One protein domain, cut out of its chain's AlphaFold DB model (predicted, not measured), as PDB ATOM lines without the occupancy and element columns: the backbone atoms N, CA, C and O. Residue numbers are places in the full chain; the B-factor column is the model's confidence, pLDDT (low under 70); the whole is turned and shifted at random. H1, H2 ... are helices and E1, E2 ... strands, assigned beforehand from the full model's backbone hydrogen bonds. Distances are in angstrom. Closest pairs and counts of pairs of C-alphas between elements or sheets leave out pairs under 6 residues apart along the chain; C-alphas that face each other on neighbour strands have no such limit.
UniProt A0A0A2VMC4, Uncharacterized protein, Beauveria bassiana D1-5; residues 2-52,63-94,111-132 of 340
ATOM      1  N   VAL A   2      17.278  97.378 158.049       83.56
ATOM      2  CA  VAL A   2      17.074  97.008 159.457       83.56
ATOM      3  C   VAL A   2      18.237  96.132 159.894       83.56
ATOM      4  O   VAL A   2      18.613  95.210 159.173       83.56
ATOM      5  N   GLU A   3      18.803  96.425 161.057       85.88
ATOM      6  CA  GLU A   3      19.828  95.604 161.697       85.88
ATOM      7  C   GLU A   3      19.350  95.218 163.099       85.88
ATOM      8  O   GLU A   3      18.759  96.035 163.807       85.88
ATOM      9  N   VAL A   4      19.578  93.962 163.475       87.94
ATOM     10  CA  VAL A   4      19.216  93.398 164.777       87.94
ATOM     11  C   VAL A   4      20.451  92.740 165.371       87.94
ATOM     12  O   VAL A   4      21.018  91.830 164.770       87.94
ATOM     13  N   ASP A   5      20.852  93.176 166.560       88.94
ATOM     14  CA  ASP A   5      21.945  92.557 167.303       88.94
ATOM     15  C   ASP A   5      21.407  91.425 168.179       88.94
ATOM     16  O   ASP A   5      20.691  91.660 169.153       88.94
ATOM     17  N   MET A   6      21.767  90.189 167.838       89.44
ATOM     18  CA  MET A   6      21.432  89.002 168.617       89.44
ATOM     19  C   MET A   6      22.585  88.664 169.574       89.44
ATOM     20  O   MET A   6      23.731  88.568 169.124       89.44
ATOM     21  N   PRO A   7      22.336  88.478 170.881       90.75
ATOM     22  CA  PRO A   7      23.367  88.025 171.806       90.75
ATOM     23  C   PRO A   7      23.766  86.571 171.510       90.75
ATOM     24  O   PRO A   7      22.919  85.724 171.240       90.75
ATOM     25  N   LEU A   8      25.063  86.291 171.576       89.00
ATOM     26  CA  LEU A   8      25.644  84.957 171.452       89.00
ATOM     27  C   LEU A   8      25.910  84.378 172.839       89.00
ATOM     28  O   LEU A   8      26.408  85.082 173.723       89.00
ATOM     29  N   ASP A   9      25.646  83.083 173.008       89.62
ATOM     30  CA  ASP A   9      26.123  82.367 174.186       89.62
ATOM     31  C   ASP A   9      27.631  82.114 174.076       89.62
ATOM     32  O   ASP A   9      28.140  81.611 173.071       89.62
ATOM     33  N   TYR A  10      28.347  82.484 175.130       87.94
ATOM     34  CA  TYR A  10      29.796  82.370 175.236       87.94
ATOM     35  C   TYR A  10      30.239  81.274 176.223       87.94
ATOM     36  O   TYR A  10      31.435  81.166 176.509       87.94
ATOM     37  N   ASN A  11      29.304  80.461 176.740       86.38
ATOM     38  CA  ASN A  11      29.582  79.447 177.760       86.38
ATOM     39  C   ASN A  11      29.804  78.030 177.202       86.38
ATOM     40  O   ASN A  11      30.764  77.384 177.623       86.38
ATOM     41  N   GLU A  12      28.974  77.543 176.268       84.94
ATOM     42  CA  GLU A  12      29.012  76.121 175.856       84.94
ATOM     43  C   GLU A  12      29.728  75.824 174.524       84.94
ATOM     44  O   GLU A  12      30.244  74.721 174.349       84.94
ATOM     45  N   ALA A  13      29.831  76.777 173.589       85.38
ATOM     46  CA  ALA A  13      30.390  76.511 172.251       85.38
ATOM     47  C   ALA A  13      31.119  77.717 171.637       85.38
ATOM     48  O   ALA A  13      30.944  78.046 170.462       85.38
ATOM     49  N   TYR A  14      31.944  78.389 172.439       90.94
ATOM     50  CA  TYR A  14      32.566  79.650 172.053       90.94
ATOM     51  C   TYR A  14      34.094  79.609 172.142       90.94
ATOM     52  O   TYR A  14      34.679  79.286 173.178       90.94
ATOM     53  N   ASP A  15      34.752  79.972 171.041       91.19
ATOM     54  CA  ASP A  15      36.206  80.100 170.971       91.19
ATOM     55  C   ASP A  15      36.635  81.437 171.588       91.19
ATOM     56  O   ASP A  15      36.457  82.510 171.000       91.19
ATOM     57  N   ARG A  16      37.196  81.356 172.797       89.69
ATOM     58  CA  ARG A  16      37.595  82.518 173.597       89.69
ATOM     59  C   ARG A  16      38.653  83.368 172.896       89.69
ATOM     60  O   ARG A  16      38.529  84.592 172.873       89.69
ATOM     61  N   ASP A  17      39.636  82.736 172.262       89.12
ATOM     62  CA  ASP A  17      40.740  83.432 171.597       89.12
ATOM     63  C   ASP A  17      40.238  84.204 170.376       89.12
ATOM     64  O   ASP A  17      40.562  85.380 170.180       89.12
ATOM     65  N   LYS A  18      39.391  83.572 169.555       89.31
ATOM     66  CA  LYS A  18      38.766  84.258 168.415       89.31
ATOM     67  C   LYS A  18      37.823  85.359 168.877       89.31
ATOM     68  O   LYS A  18      37.822  86.438 168.286       89.31
ATOM     69  N   GLY A  19      37.058  85.120 169.936       89.31
ATOM     70  CA  GLY A  19      36.149  86.113 170.489       89.31
ATOM     71  C   GLY A  19      36.838  87.372 170.987       89.31
ATOM     72  O   GLY A  19      36.355  88.471 170.721       89.31
ATOM     73  N   LEU A  20      37.994  87.224 171.638       89.69
ATOM     74  CA  LEU A  20      38.840  88.345 172.048       89.69
ATOM     75  C   LEU A  20      39.391  89.103 170.837       89.69
ATOM     76  O   LEU A  20      39.306  90.329 170.781       89.69
ATOM     77  N   ARG A  21      39.925  88.393 169.839       89.00
ATOM     78  CA  ARG A  21      40.508  89.018 168.638       89.00
ATOM     79  C   ARG A  21      39.473  89.824 167.855       89.00
ATOM     80  O   ARG A  21      39.718  90.985 167.510       89.00
ATOM     81  N   TRP A  22      38.311  89.231 167.588       89.44
ATOM     82  CA  TRP A  22      37.245  89.888 166.830       89.44
ATOM     83  C   TRP A  22      36.526  90.962 167.643       89.44
ATOM     84  O   TRP A  22      36.231  92.023 167.096       89.44
ATOM     85  N   GLY A  23      36.311  90.738 168.941       89.25
ATOM     86  CA  GLY A  23      35.697  91.717 169.838       89.25
ATOM     87  C   GLY A  23      36.519  93.001 169.944       89.25
ATOM     88  O   GLY A  23      35.986  94.088 169.729       89.25
ATOM     89  N   ARG A  24      37.840  92.895 170.137       86.81
ATOM     90  CA  ARG A  24      38.749  94.058 170.176       86.81
ATOM     91  C   ARG A  24      38.793  94.823 168.863       86.81
ATOM     92  O   ARG A  24      38.768  96.054 168.856       86.81
ATOM     93  N   THR A  25      38.857  94.097 167.751       86.94
ATOM     94  CA  THR A  25      38.853  94.689 166.408       86.94
ATOM     95  C   THR A  25      37.565  95.484 166.184       86.94
ATOM     96  O   THR A  25      37.597  96.639 165.752       86.94
ATOM     97  N   LEU A  26      36.423  94.895 166.547       86.19
ATOM     98  CA  LEU A  26      35.121  95.535 166.424       86.19
ATOM     99  C   LEU A  26      34.999  96.752 167.352       86.19
ATOM    100  O   LEU A  26      34.600  97.816 166.888       86.19
ATOM    101  N   GLN A  27      35.414  96.646 168.618       85.75
ATOM    102  CA  GLN A  27      35.389  97.751 169.584       85.75
ATOM    103  C   GLN A  27      36.279  98.920 169.139       85.75
ATOM    104  O   GLN A  27      35.850 100.074 169.161       85.75
ATOM    105  N   THR A  28      37.493  98.630 168.666       84.25
ATOM    106  CA  THR A  28      38.426  99.641 168.144       84.25
ATOM    107  C   THR A  28      37.835 100.353 166.931       84.25
ATOM    108  O   THR A  28      37.924 101.576 166.811       84.25
ATOM    109  N   SER A  29      37.194  99.598 166.035       78.94
ATOM    110  CA  SER A  29      36.534 100.149 164.854       78.94
ATOM    111  C   SER A  29      35.293 100.979 165.214       78.94
ATOM    112  O   SER A  29      35.122 102.074 164.681       78.94
ATOM    113  N   MET A  30      34.476 100.530 166.171       79.12
ATOM    114  CA  MET A  30      33.325 101.280 166.691       79.12
ATOM    115  C   MET A  30      33.749 102.601 167.342       79.12
ATOM    116  O   MET A  30      33.156 103.643 167.059       79.12
ATOM    117  N   ALA A  31      34.814 102.581 168.149       80.00
ATOM    118  CA  ALA A  31      35.387 103.781 168.753       80.00
ATOM    119  C   ALA A  31      35.937 104.749 167.691       80.00
ATOM    120  O   ALA A  31      35.754 105.959 167.800       80.00
ATOM    121  N   ALA A  32      36.561 104.230 166.627       75.12
ATOM    122  CA  ALA A  32      37.046 105.048 165.516       75.12
ATOM    123  C   ALA A  32      35.914 105.676 164.682       75.12
ATOM    124  O   ALA A  32      36.112 106.751 164.116       75.12
ATOM    125  N   LYS A  33      34.744 105.025 164.606       70.38
ATOM    126  CA  LYS A  33      33.552 105.505 163.884       70.38
ATOM    127  C   LYS A  33      32.583 106.328 164.742       70.38
ATOM    128  O   LYS A  33      31.580 106.791 164.214       70.38
ATOM    129  N   ASN A  34      32.875 106.527 166.030       64.75
ATOM    130  CA  ASN A  34      32.001 107.228 166.980       64.75
ATOM    131  C   ASN A  34      30.583 106.618 167.090       64.75
ATOM    132  O   ASN A  34      29.615 107.325 167.368       64.75
ATOM    133  N   GLY A  35      30.474 105.299 166.889       62.56
ATOM    134  CA  GLY A  35      29.204 104.570 166.835       62.56
ATOM    135  C   GLY A  35      28.493 104.669 165.477       62.56
ATOM    136  O   GLY A  35      28.334 105.743 164.908       62.56
ATOM    137  N   GLY A  36      28.058 103.523 164.954       65.44
ATOM    138  CA  GLY A  36      27.384 103.369 163.658       65.44
ATOM    139  C   GLY A  36      27.455 101.909 163.206       65.44
ATOM    140  O   GLY A  36      28.155 101.126 163.847       65.44
ATOM    141  N   SER A  37      26.753 101.519 162.138       67.44
ATOM    142  CA  SER A  37      26.901 100.150 161.622       67.44
ATOM    143  C   SER A  37      28.162  99.971 160.775       67.44
ATOM    144  O   SER A  37      28.849 100.938 160.432       67.44
ATOM    145  N   HIS A  38      28.497  98.725 160.438       66.88
ATOM    146  CA  HIS A  38      29.552  98.401 159.465       66.88
ATOM    147  C   HIS A  38      28.988  97.986 158.102       66.88
ATOM    148  O   HIS A  38      29.767  97.681 157.206       66.88
ATOM    149  N   GLY A  39      27.661  98.022 157.925       65.12
ATOM    150  CA  GLY A  39      26.989  97.703 156.665       65.12
ATOM    151  C   GLY A  39      27.165  98.770 155.575       65.12
ATOM    152  O   GLY A  39      28.015  99.659 155.654       65.12
ATOM    153  N   LEU A  40      26.321  98.721 154.539       61.28
ATOM    154  CA  LEU A  40      26.368  99.656 153.399       61.28
ATOM    155  C   LEU A  40      26.267 101.135 153.827       61.28
ATOM    156  O   LEU A  40      27.013 101.978 153.320       61.28
ATOM    157  N   ALA A  41      25.417 101.426 154.817       52.53
ATOM    158  CA  ALA A  41      25.289 102.746 155.444       52.53
ATOM    159  C   ALA A  41      26.445 103.068 156.417       52.53
ATOM    160  O   ALA A  41      26.726 104.224 156.708       52.53
ATOM    161  N   GLY A  42      27.161 102.042 156.875       56.00
ATOM    162  CA  GLY A  42      28.267 102.093 157.826       56.00
ATOM    163  C   GLY A  42      29.647 102.440 157.260       56.00
ATOM    164  O   GLY A  42      30.649 102.415 157.987       56.00
ATOM    165  N   GLY A  43      29.732 102.735 155.959       55.97
ATOM    166  CA  GLY A  43      30.968 103.195 155.318       55.97
ATOM    167  C   GLY A  43      31.681 102.184 154.416       55.97
ATOM    168  O   GLY A  43      32.884 102.320 154.211       55.97
ATOM    169  N   PHE A  44      30.969 101.213 153.830       55.62
ATOM    170  CA  PHE A  44      31.507 100.374 152.740       55.62
ATOM    171  C   PHE A  44      31.588 101.087 151.370       55.62
ATOM    172  O   PHE A  44      32.071 100.518 150.392       55.62
ATOM    173  N   GLY A  45      31.116 102.336 151.278       49.69
ATOM    174  CA  GLY A  45      31.047 103.111 150.035       49.69
ATOM    175  C   GLY A  45      32.311 103.916 149.713       49.69
ATOM    176  O   GLY A  45      33.078 104.306 150.590       49.69
ATOM    177  N   PHE A  46      32.508 104.147 148.414       41.22
ATOM    178  CA  PHE A  46      33.638 104.827 147.781       41.22
ATOM    179  C   PHE A  46      34.179 106.034 148.551       41.22
ATOM    180  O   PHE A  46      33.538 107.076 148.654       41.22
ATOM    181  N   GLY A  47      35.437 105.910 148.970       49.44
ATOM    182  CA  GLY A  47      36.167 106.975 149.633       49.44
ATOM    183  C   GLY A  47      35.762 107.056 151.090       49.44
ATOM    184  O   GLY A  47      34.819 107.758 151.433       49.44
ATOM    185  N   ALA A  48      36.531 106.370 151.938       42.38
ATOM    186  CA  ALA A  48      36.552 106.611 153.367       42.38
ATOM    187  C   ALA A  48      36.396 108.115 153.612       42.38
ATOM    188  O   ALA A  48      37.295 108.897 153.276       42.38
ATOM    189  N   VAL A  49      35.257 108.524 154.177       42.78
ATOM    190  CA  VAL A  49      35.195 109.779 154.911       42.78
ATOM    191  C   VAL A  49      36.122 109.545 156.089       42.78
ATOM    192  O   VAL A  49      35.761 109.038 157.145       42.78
ATOM    193  N   GLN A  50      37.394 109.814 155.828       47.16
ATOM    194  CA  GLN A  50      38.397 110.063 156.824       47.16
ATOM    195  C   GLN A  50      37.823 111.221 157.629       47.16
ATOM    196  O   GLN A  50      37.882 112.371 157.187       47.16
ATOM    197  N   GLN A  51      37.217 110.920 158.777       41.31
ATOM    198  CA  GLN A  51      36.967 111.946 159.768       41.31
ATOM    199  C   GLN A  51      38.339 112.536 160.093       41.31
ATOM    200  O   GLN A  51      39.198 111.907 160.716       41.31
ATOM    201  N   ARG A  52      38.598 113.720 159.537       48.62
ATOM    202  CA  ARG A  52      39.765 114.518 159.875       48.62
ATOM    203  C   ARG A  52      39.599 114.910 161.335       48.62
ATOM    204  O   ARG A  52      38.648 115.602 161.674       48.62
ATOM    205  N   ARG A  63      50.971 101.669 172.044       44.91
ATOM    206  CA  ARG A  63      51.897 100.527 171.974       44.91
ATOM    207  C   ARG A  63      51.982  99.770 173.306       44.91
ATOM    208  O   ARG A  63      51.996  98.553 173.281       44.91
ATOM    209  N   ASN A  64      51.937 100.480 174.438       41.16
ATOM    210  CA  ASN A  64      51.873  99.860 175.768       41.16
ATOM    211  C   ASN A  64      50.472  99.334 176.131       41.16
ATOM    212  O   ASN A  64      50.375  98.392 176.908       41.16
ATOM    213  N   GLU A  65      49.399  99.932 175.602       51.09
ATOM    214  CA  GLU A  65      48.024  99.458 175.837       51.09
ATOM    215  C   GLU A  65      47.776  98.112 175.136       51.09
ATOM    216  O   GLU A  65      47.279  97.185 175.763       51.09
ATOM    217  N   VAL A  66      48.221  97.967 173.881       52.91
ATOM    218  CA  VAL A  66      48.034  96.741 173.082       52.91
ATOM    219  C   VAL A  66      48.765  95.540 173.705       52.91
ATOM    220  O   VAL A  66      48.191  94.456 173.771       52.91
ATOM    221  N   ASP A  67      49.974  95.744 174.244       50.28
ATOM    222  CA  ASP A  67      50.742  94.694 174.936       50.28
ATOM    223  C   ASP A  67      50.131  94.309 176.304       50.28
ATOM    224  O   ASP A  67      50.229  93.158 176.729       50.28
ATOM    225  N   ALA A  68      49.469  95.243 177.001       56.53
ATOM    226  CA  ALA A  68      48.733  94.952 178.238       56.53
ATOM    227  C   ALA A  68      47.368  94.297 177.962       56.53
ATOM    228  O   ALA A  68      46.863  93.516 178.769       56.53
ATOM    229  N   GLU A  69      46.772  94.597 176.810       58.34
ATOM    230  CA  GLU A  69      45.485  94.064 176.389       58.34
ATOM    231  C   GLU A  69      45.575  92.594 175.991       58.34
ATOM    232  O   GLU A  69      44.663  91.831 176.306       58.34
ATOM    233  N   ASP A  70      46.688  92.152 175.407       61.12
ATOM    234  CA  ASP A  70      46.964  90.737 175.112       61.12
ATOM    235  C   ASP A  70      47.047  89.837 176.355       61.12
ATOM    236  O   ASP A  70      46.916  88.620 176.233       61.12
ATOM    237  N   LEU A  71      47.143  90.426 177.551       68.19
ATOM    238  CA  LEU A  71      47.171  89.726 178.836       68.19
ATOM    239  C   LEU A  71      45.905  89.934 179.691       68.19
ATOM    240  O   LEU A  71      45.932  89.726 180.903       68.19
ATOM    241  N   ILE A  72      44.792  90.364 179.090       79.12
ATOM    242  CA  ILE A  72      43.515  90.498 179.805       79.12
ATOM    243  C   ILE A  72      42.890  89.118 180.034       79.12
ATOM    244  O   ILE A  72      42.657  88.364 179.088       79.12
ATOM    245  N   ASP A  73      42.561  88.823 181.294       86.06
ATOM    246  CA  ASP A  73      41.798  87.632 181.672       86.06
ATOM    247  C   ASP A  73      40.401  87.637 181.029       86.06
ATOM    248  O   ASP A  73      39.738  88.670 180.927       86.06
ATOM    249  N   TRP A  74      39.921  86.462 180.633       83.88
ATOM    250  CA  TRP A  74      38.655  86.269 179.925       83.88
ATOM    251  C   TRP A  74      37.466  86.934 180.630       83.88
ATOM    252  O   TRP A  74      36.662  87.621 180.000       83.88
ATOM    253  N   ASN A  75      37.384  86.790 181.952       88.12
ATOM    254  CA  ASN A  75      36.301  87.375 182.740       88.12
ATOM    255  C   ASN A  75      36.345  88.906 182.744       88.12
ATOM    256  O   ASN A  75      35.302  89.557 182.760       88.12
ATOM    257  N   GLU A  76      37.542  89.487 182.716       87.81
ATOM    258  CA  GLU A  76      37.710  90.935 182.633       87.81
ATOM    259  C   GLU A  76      37.411  91.447 181.220       87.81
ATOM    260  O   GLU A  76      36.751  92.471 181.057       87.81
ATOM    261  N   ALA A  77      37.785  90.688 180.189       85.62
ATOM    262  CA  ALA A  77      37.439  91.012 178.813       85.62
ATOM    263  C   ALA A  77      35.924  90.995 178.559       85.62
ATOM    264  O   ALA A  77      35.431  91.838 177.809       85.62
ATOM    265  N   ILE A  78      35.181  90.078 179.195       88.00
ATOM    266  CA  ILE A  78      33.711  90.074 179.152       88.00
ATOM    267  C   ILE A  78      33.157  91.352 179.791       88.00
ATOM    268  O   ILE A  78      32.310  92.005 179.189       88.00
ATOM    269  N   ARG A  79      33.645  91.750 180.976       87.31
ATOM    270  CA  ARG A  79      33.171  92.974 181.656       87.31
ATOM    271  C   ARG A  79      33.454  94.247 180.863       87.31
ATOM    272  O   ARG A  79      32.674  95.190 180.934       87.31
ATOM    273  N   GLN A  80      34.565  94.276 180.134       86.50
ATOM    274  CA  GLN A  80      34.977  95.416 179.313       86.50
ATOM    275  C   GLN A  80      34.366  95.405 177.900       86.50
ATOM    276  O   GLN A  80      34.745  96.243 177.078       86.50
ATOM    277  N   ASP A  81      33.468  94.460 177.594       84.00
ATOM    278  CA  ASP A  81      32.881  94.263 176.262       84.00
ATOM    279  C   ASP A  81      33.935  94.133 175.144       84.00
ATOM    280  O   ASP A  81      33.726  94.526 173.995       84.00
ATOM    281  N   LYS A  82      35.093  93.551 175.487       86.62
ATOM    282  CA  LYS A  82      36.211  93.275 174.568       86.62
ATOM    283  C   LYS A  82      36.053  91.948 173.823       86.62
ATOM    284  O   LYS A  82      36.854  91.639 172.941       86.62
ATOM    285  N   VAL A  83      35.036  91.164 174.174       90.75
ATOM    286  CA  VAL A  83      34.680  89.883 173.549       90.75
ATOM    287  C   VAL A  83      33.542  90.094 172.550       90.75
ATOM    288  O   VAL A  83      32.603  90.845 172.811       90.75
ATOM    289  N   LEU A  84      33.595  89.407 171.404       90.19
ATOM    290  CA  LEU A  84      32.505  89.405 170.427       90.19
ATOM    291  C   LEU A  84      31.271  88.672 170.985       90.19
ATOM    292  O   LEU A  84      31.134  87.462 170.827       90.19
ATOM    293  N   ARG A  85      30.368  89.408 171.634       89.44
ATOM    294  CA  ARG A  85      29.158  88.845 172.258       89.44
ATOM    295  C   ARG A  85      27.893  88.943 171.408       89.44
ATOM    296  O   ARG A  85      26.874  88.395 171.801       89.44
ATOM    297  N   THR A  86      27.916  89.695 170.311       90.19
ATOM    298  CA  THR A  86      26.736  89.927 169.472       90.19
ATOM    299  C   THR A  86      26.983  89.483 168.039       90.19
ATOM    300  O   THR A  86      28.072  89.658 167.487       90.19
ATOM    301  N   GLN A  87      25.944  88.925 167.429       90.06
ATOM    302  CA  GLN A  87      25.857  88.688 166.002       90.06
ATOM    303  C   GLN A  87      24.800  89.613 165.410       90.06
ATOM    304  O   GLN A  87      23.623  89.527 165.752       90.06
ATOM    305  N   THR A  88      25.225  90.487 164.504       88.12
ATOM    306  CA  THR A  88      24.316  91.397 163.813       88.12
ATOM    307  C   THR A  88      23.670  90.688 162.629       88.12
ATOM    308  O   THR A  88      24.342  90.089 161.784       88.12
ATOM    309  N   LEU A  89      22.348  90.758 162.562       88.25
ATOM    310  CA  LEU A  89      21.537  90.282 161.457       88.25
ATOM    311  C   LEU A  89      20.991  91.488 160.693       88.25
ATOM    312  O   LEU A  89      20.342  92.351 161.271       88.25
ATOM    313  N   GLY A  90      21.251  91.552 159.392       85.00
ATOM    314  CA  GLY A  90      20.836  92.650 158.526       85.00
ATOM    315  C   GLY A  90      19.748  92.214 157.553       85.00
ATOM    316  O   GLY A  90      19.859  91.165 156.917       85.00
ATOM    317  N   GLY A  91      18.717  93.037 157.414       80.94
ATOM    318  CA  GLY A  91      17.644  92.890 156.441       80.94
ATOM    319  C   GLY A  91      17.507  94.140 155.579       80.94
ATOM    320  O   GLY A  91      17.542  95.274 156.068       80.94
ATOM    321  N   GLN A  92      17.315  93.934 154.280       75.00
ATOM    322  CA  GLN A  92      16.847  94.983 153.384       75.00
ATOM    323  C   GLN A  92      15.346  94.799 153.177       75.00
ATOM    324  O   GLN A  92      14.876  93.674 153.005       75.00
ATOM    325  N   TYR A  93      14.604  95.902 153.222       67.06
ATOM    326  CA  TYR A  93      13.199  95.879 152.845       67.06
ATOM    327  C   TYR A  93      13.132  95.634 151.330       67.06
ATOM    328  O   TYR A  93      13.859  96.313 150.601       67.06
ATOM    329  N   PRO A  94      12.365  94.644 150.844       66.75
ATOM    330  CA  PRO A  94      12.179  94.489 149.409       66.75
ATOM    331  C   PRO A  94      11.508  95.753 148.864       66.75
ATOM    332  O   PRO A  94      10.574  96.254 149.485       66.75
ATOM    333  N   LEU A 111      16.251  88.036 157.443       77.69
ATOM    334  CA  LEU A 111      17.451  88.557 158.077       77.69
ATOM    335  C   LEU A 111      18.659  87.692 157.695       77.69
ATOM    336  O   LEU A 111      18.630  86.467 157.813       77.69
ATOM    337  N   ARG A 112      19.730  88.329 157.222       83.50
ATOM    338  CA  ARG A 112      20.989  87.667 156.860       83.50
ATOM    339  C   ARG A 112      22.073  88.007 157.879       83.50
ATOM    340  O   ARG A 112      22.203  89.182 158.224       83.50
ATOM    341  N   PRO A 113      22.890  87.036 158.317       88.12
ATOM    342  CA  PRO A 113      24.058  87.325 159.140       88.12
ATOM    343  C   PRO A 113      24.995  88.334 158.473       88.12
ATOM    344  O   PRO A 113      25.396  88.143 157.324       88.12
ATOM    345  N   GLN A 114      25.346  89.393 159.199       85.31
ATOM    346  CA  GLN A 114      26.322  90.397 158.783       85.31
ATOM    347  C   GLN A 114      27.653  90.152 159.499       85.31
ATOM    348  O   GLN A 114      27.696  89.829 160.687       85.31
ATOM    349  N   LEU A 115      28.765  90.304 158.776       86.50
ATOM    350  CA  LEU A 115      30.111  89.984 159.267       86.50
ATOM    351  C   LEU A 115      30.910  91.247 159.617       86.50
ATOM    352  O   LEU A 115      32.045  91.432 159.184       86.50
ATOM    353  N   HIS A 116      30.336  92.095 160.471       84.44
ATOM    354  CA  HIS A 116      30.905  93.400 160.830       84.44
ATOM    355  C   HIS A 116      32.312  93.346 161.446       84.44
ATOM    356  O   HIS A 116      33.081  94.297 161.327       84.44
ATOM    357  N   HIS A 117      32.690  92.235 162.080       85.56
ATOM    358  CA  HIS A 117      34.035  92.051 162.630       85.56
ATOM    359  C   HIS A 117      35.109  91.885 161.537       85.56
ATOM    360  O   HIS A 117      36.234  92.355 161.718       85.56
ATOM    361  N   LEU A 118      34.773  91.282 160.389       87.56
ATOM    362  CA  LEU A 118      35.678  91.201 159.233       87.56
ATOM    363  C   LEU A 118      35.829  92.571 158.571       87.56
ATOM    364  O   LEU A 118      36.931  93.006 158.239       87.56
ATOM    365  N   ASP A 119      34.718  93.284 158.450       83.81
ATOM    366  CA  ASP A 119      34.672  94.645 157.927       83.81
ATOM    367  C   ASP A 119      35.525  95.596 158.777       83.81
ATOM    368  O   ASP A 119      36.336  96.368 158.260       83.81
ATOM    369  N   ALA A 120      35.408  95.484 160.102       84.62
ATOM    370  CA  ALA A 120      36.240  96.200 161.058       84.62
ATOM    371  C   ALA A 120      37.736  95.879 160.883       84.62
ATOM    372  O   ALA A 120      38.548  96.807 160.828       84.62
ATOM    373  N   ALA A 121      38.099  94.597 160.738       85.88
ATOM    374  CA  ALA A 121      39.485  94.171 160.523       85.88
ATOM    375  C   ALA A 121      40.078  94.753 159.237       85.88
ATOM    376  O   ALA A 121      41.146  95.365 159.270       85.88
ATOM    377  N   THR A 122      39.372  94.619 158.112       84.69
ATOM    378  CA  THR A 122      39.857  95.126 156.817       84.69
ATOM    379  C   THR A 122      40.001  96.648 156.819       84.69
ATOM    380  O   THR A 122      40.933  97.196 156.224       84.69
ATOM    381  N   GLN A 123      39.118  97.367 157.518       79.19
ATOM    382  CA  GLN A 123      39.247  98.811 157.664       79.19
ATOM    383  C   GLN A 123      40.445  99.190 158.540       79.19
ATOM    384  O   GLN A 123      41.173 100.124 158.199       79.19
ATOM    385  N   GLN A 124      40.664  98.484 159.651       81.12
ATOM    386  CA  GLN A 124      41.810  98.714 160.526       81.12
ATOM    387  C   GLN A 124      43.131  98.459 159.790       81.12
ATOM    388  O   GLN A 124      44.047  99.275 159.901       81.12
ATOM    389  N   GLU A 125      43.202  97.407 158.973       83.88
ATOM    390  CA  GLU A 125      44.347  97.112 158.106       83.88
ATOM    391  C   GLU A 125      44.605  98.249 157.108       83.88
ATOM    392  O   GLU A 125      45.721  98.764 157.026       83.88
ATOM    393  N   ARG A 126      43.567  98.735 156.410       81.62
ATOM    394  CA  ARG A 126      43.699  99.885 155.496       81.62
ATOM    395  C   ARG A 126      44.158 101.151 156.216       81.62
ATOM    396  O   ARG A 126      44.969 101.901 155.676       81.62
ATOM    397  N   GLN A 127      43.648 101.410 157.420       76.44
ATOM    398  CA  GLN A 127      44.069 102.559 158.225       76.44
ATOM    399  C   GLN A 127      45.521 102.429 158.696       76.44
ATOM    400  O   GLN A 127      46.235 103.432 158.715       76.44
ATOM    401  N   ALA A 128      45.966 101.228 159.070       79.56
ATOM    402  CA  ALA A 128      47.355 100.963 159.430       79.56
ATOM    403  C   ALA A 128      48.280 101.159 158.218       79.56
ATOM    404  O   ALA A 128      49.229 101.934 158.301       79.56
ATOM    405  N   ALA A 129      47.935 100.585 157.062       79.31
ATOM    406  CA  ALA A 129      48.687 100.758 155.820       79.31
ATOM    407  C   ALA A 129      48.776 102.232 155.380       79.31
ATOM    408  O   ALA A 129      49.831 102.694 154.950       79.31
ATOM    409  N   ALA A 130      47.694 103.006 155.534       76.06
ATOM    410  CA  ALA A 130      47.698 104.440 155.242       76.06
ATOM    411  C   ALA A 130      48.598 105.245 156.198       76.06
ATOM    412  O   ALA A 130      49.207 106.230 155.780       76.06
ATOM    413  N   LYS A 131      48.703 104.836 157.470       73.88
ATOM    414  CA  LYS A 131      49.625 105.453 158.437       73.88
ATOM    415  C   LYS A 131      51.080 105.152 158.100       73.88
ATOM    416  O   LYS A 131      51.877 106.079 158.122       73.88
ATOM    417  N   GLU A 132      51.406 103.915 157.731       73.62
ATOM    418  CA  GLU A 132      52.761 103.530 157.303       73.62
ATOM    419  C   GLU A 132      53.175 104.258 156.013       73.62
ATOM    420  O   GLU A 132      54.259 104.835 155.933       73.62
TER     421      GLU A 132
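This is residues 2 to 52, 63 to 94 and 111 to 132 of the 340 residues of an uncharacterized protein of Beauveria bassiana D1-5 (UniProt A0A0A2VMC4). Look for a flat model with a two-stranded ribbon, E1 and E2, along one margin and two long helices, H1 and H4, that meet steeply at residues 22 to 29 of H1. H3 sits near H1, H2 stands free with residues 63 to 68, and residues 33 to 52 form a long stretch with no named element. The printed part has 105 residues with four named helices and two named strands, in the order E1 H1 H2 H3 E2 H4; the sheet order is E1 - E2, antiparallel, and the class is mixed, helices and strands. By the radius of gyration of the C-alphas, 14.8 A, the whole is compact, and its C-alphas span 41 by 38 by 18 A.

Start at E1, residues 2 to 7, whose antiparallel neighbour is E2, residues 86 to 91, with 156 degrees between their directions. Between them look for N 2 and O 91 at 2.9 A and N 89 and O 4 at 2.8 A, both within hydrogen-bond range. Residues 89 to 90 of E2 also pair, antiparallel, with residues 112 to 113. Next find H1, residues 16 to 32, which with residues 22 to 29 alone touches H4, residues 116 to 132; their closest C-alphas, of Leu 26 and His 117, are 5.3 A apart. The two run the same way at a steep tilt of 63 degrees. H3, residues 74 to 79, is close to H1 but not clearly touching, its closest C-alphas being those of Leu 20 and Ala 77, 7.4 A apart. They run the same way at a shallow tilt of 34 degrees, only just short of steep. H2, residues 63 to 69, touches no helix and is apart from H1, H3 and H4. In H1, H3 and H4 every O i to N i+4 pair is within hydrogen-bond range; in H2, 2 of 3 are.

Find C-alpha 2 at (17.074, 97.008, 159.457), where E1 begins; it runs 16.5 A to Pro 7. H1 starts at C-alpha 16, (37.595, 82.518, 173.597), and runs 23.9 A to Ala 32. H2 goes from Arg 63 to Glu 69, H3 from Trp 74 to Arg 79, and E2 runs 16.2 A from Thr 86 to Gly 91. H4 runs 24.3 A from His 116 to C-alpha 132 at (52.761, 103.530, 157.303).

The two C-alphas farthest apart, those of Asn 64 and Pro 94, are 48.0 A apart. Residues 53 to 62 are not printed, with 22.1 A between C-alphas 52 and 63, and neither are residues 95 to 110, with 11.8 A between C-alphas 94 and 111. Of the links that are printed whole, H2 to H3 is tight, and E1 to H1 and H3 to E2 are short. The mean pLDDT of the printed part is 76.5; look for values under 70 at residues 34 to 52, 63 to 71 and 93 to 94.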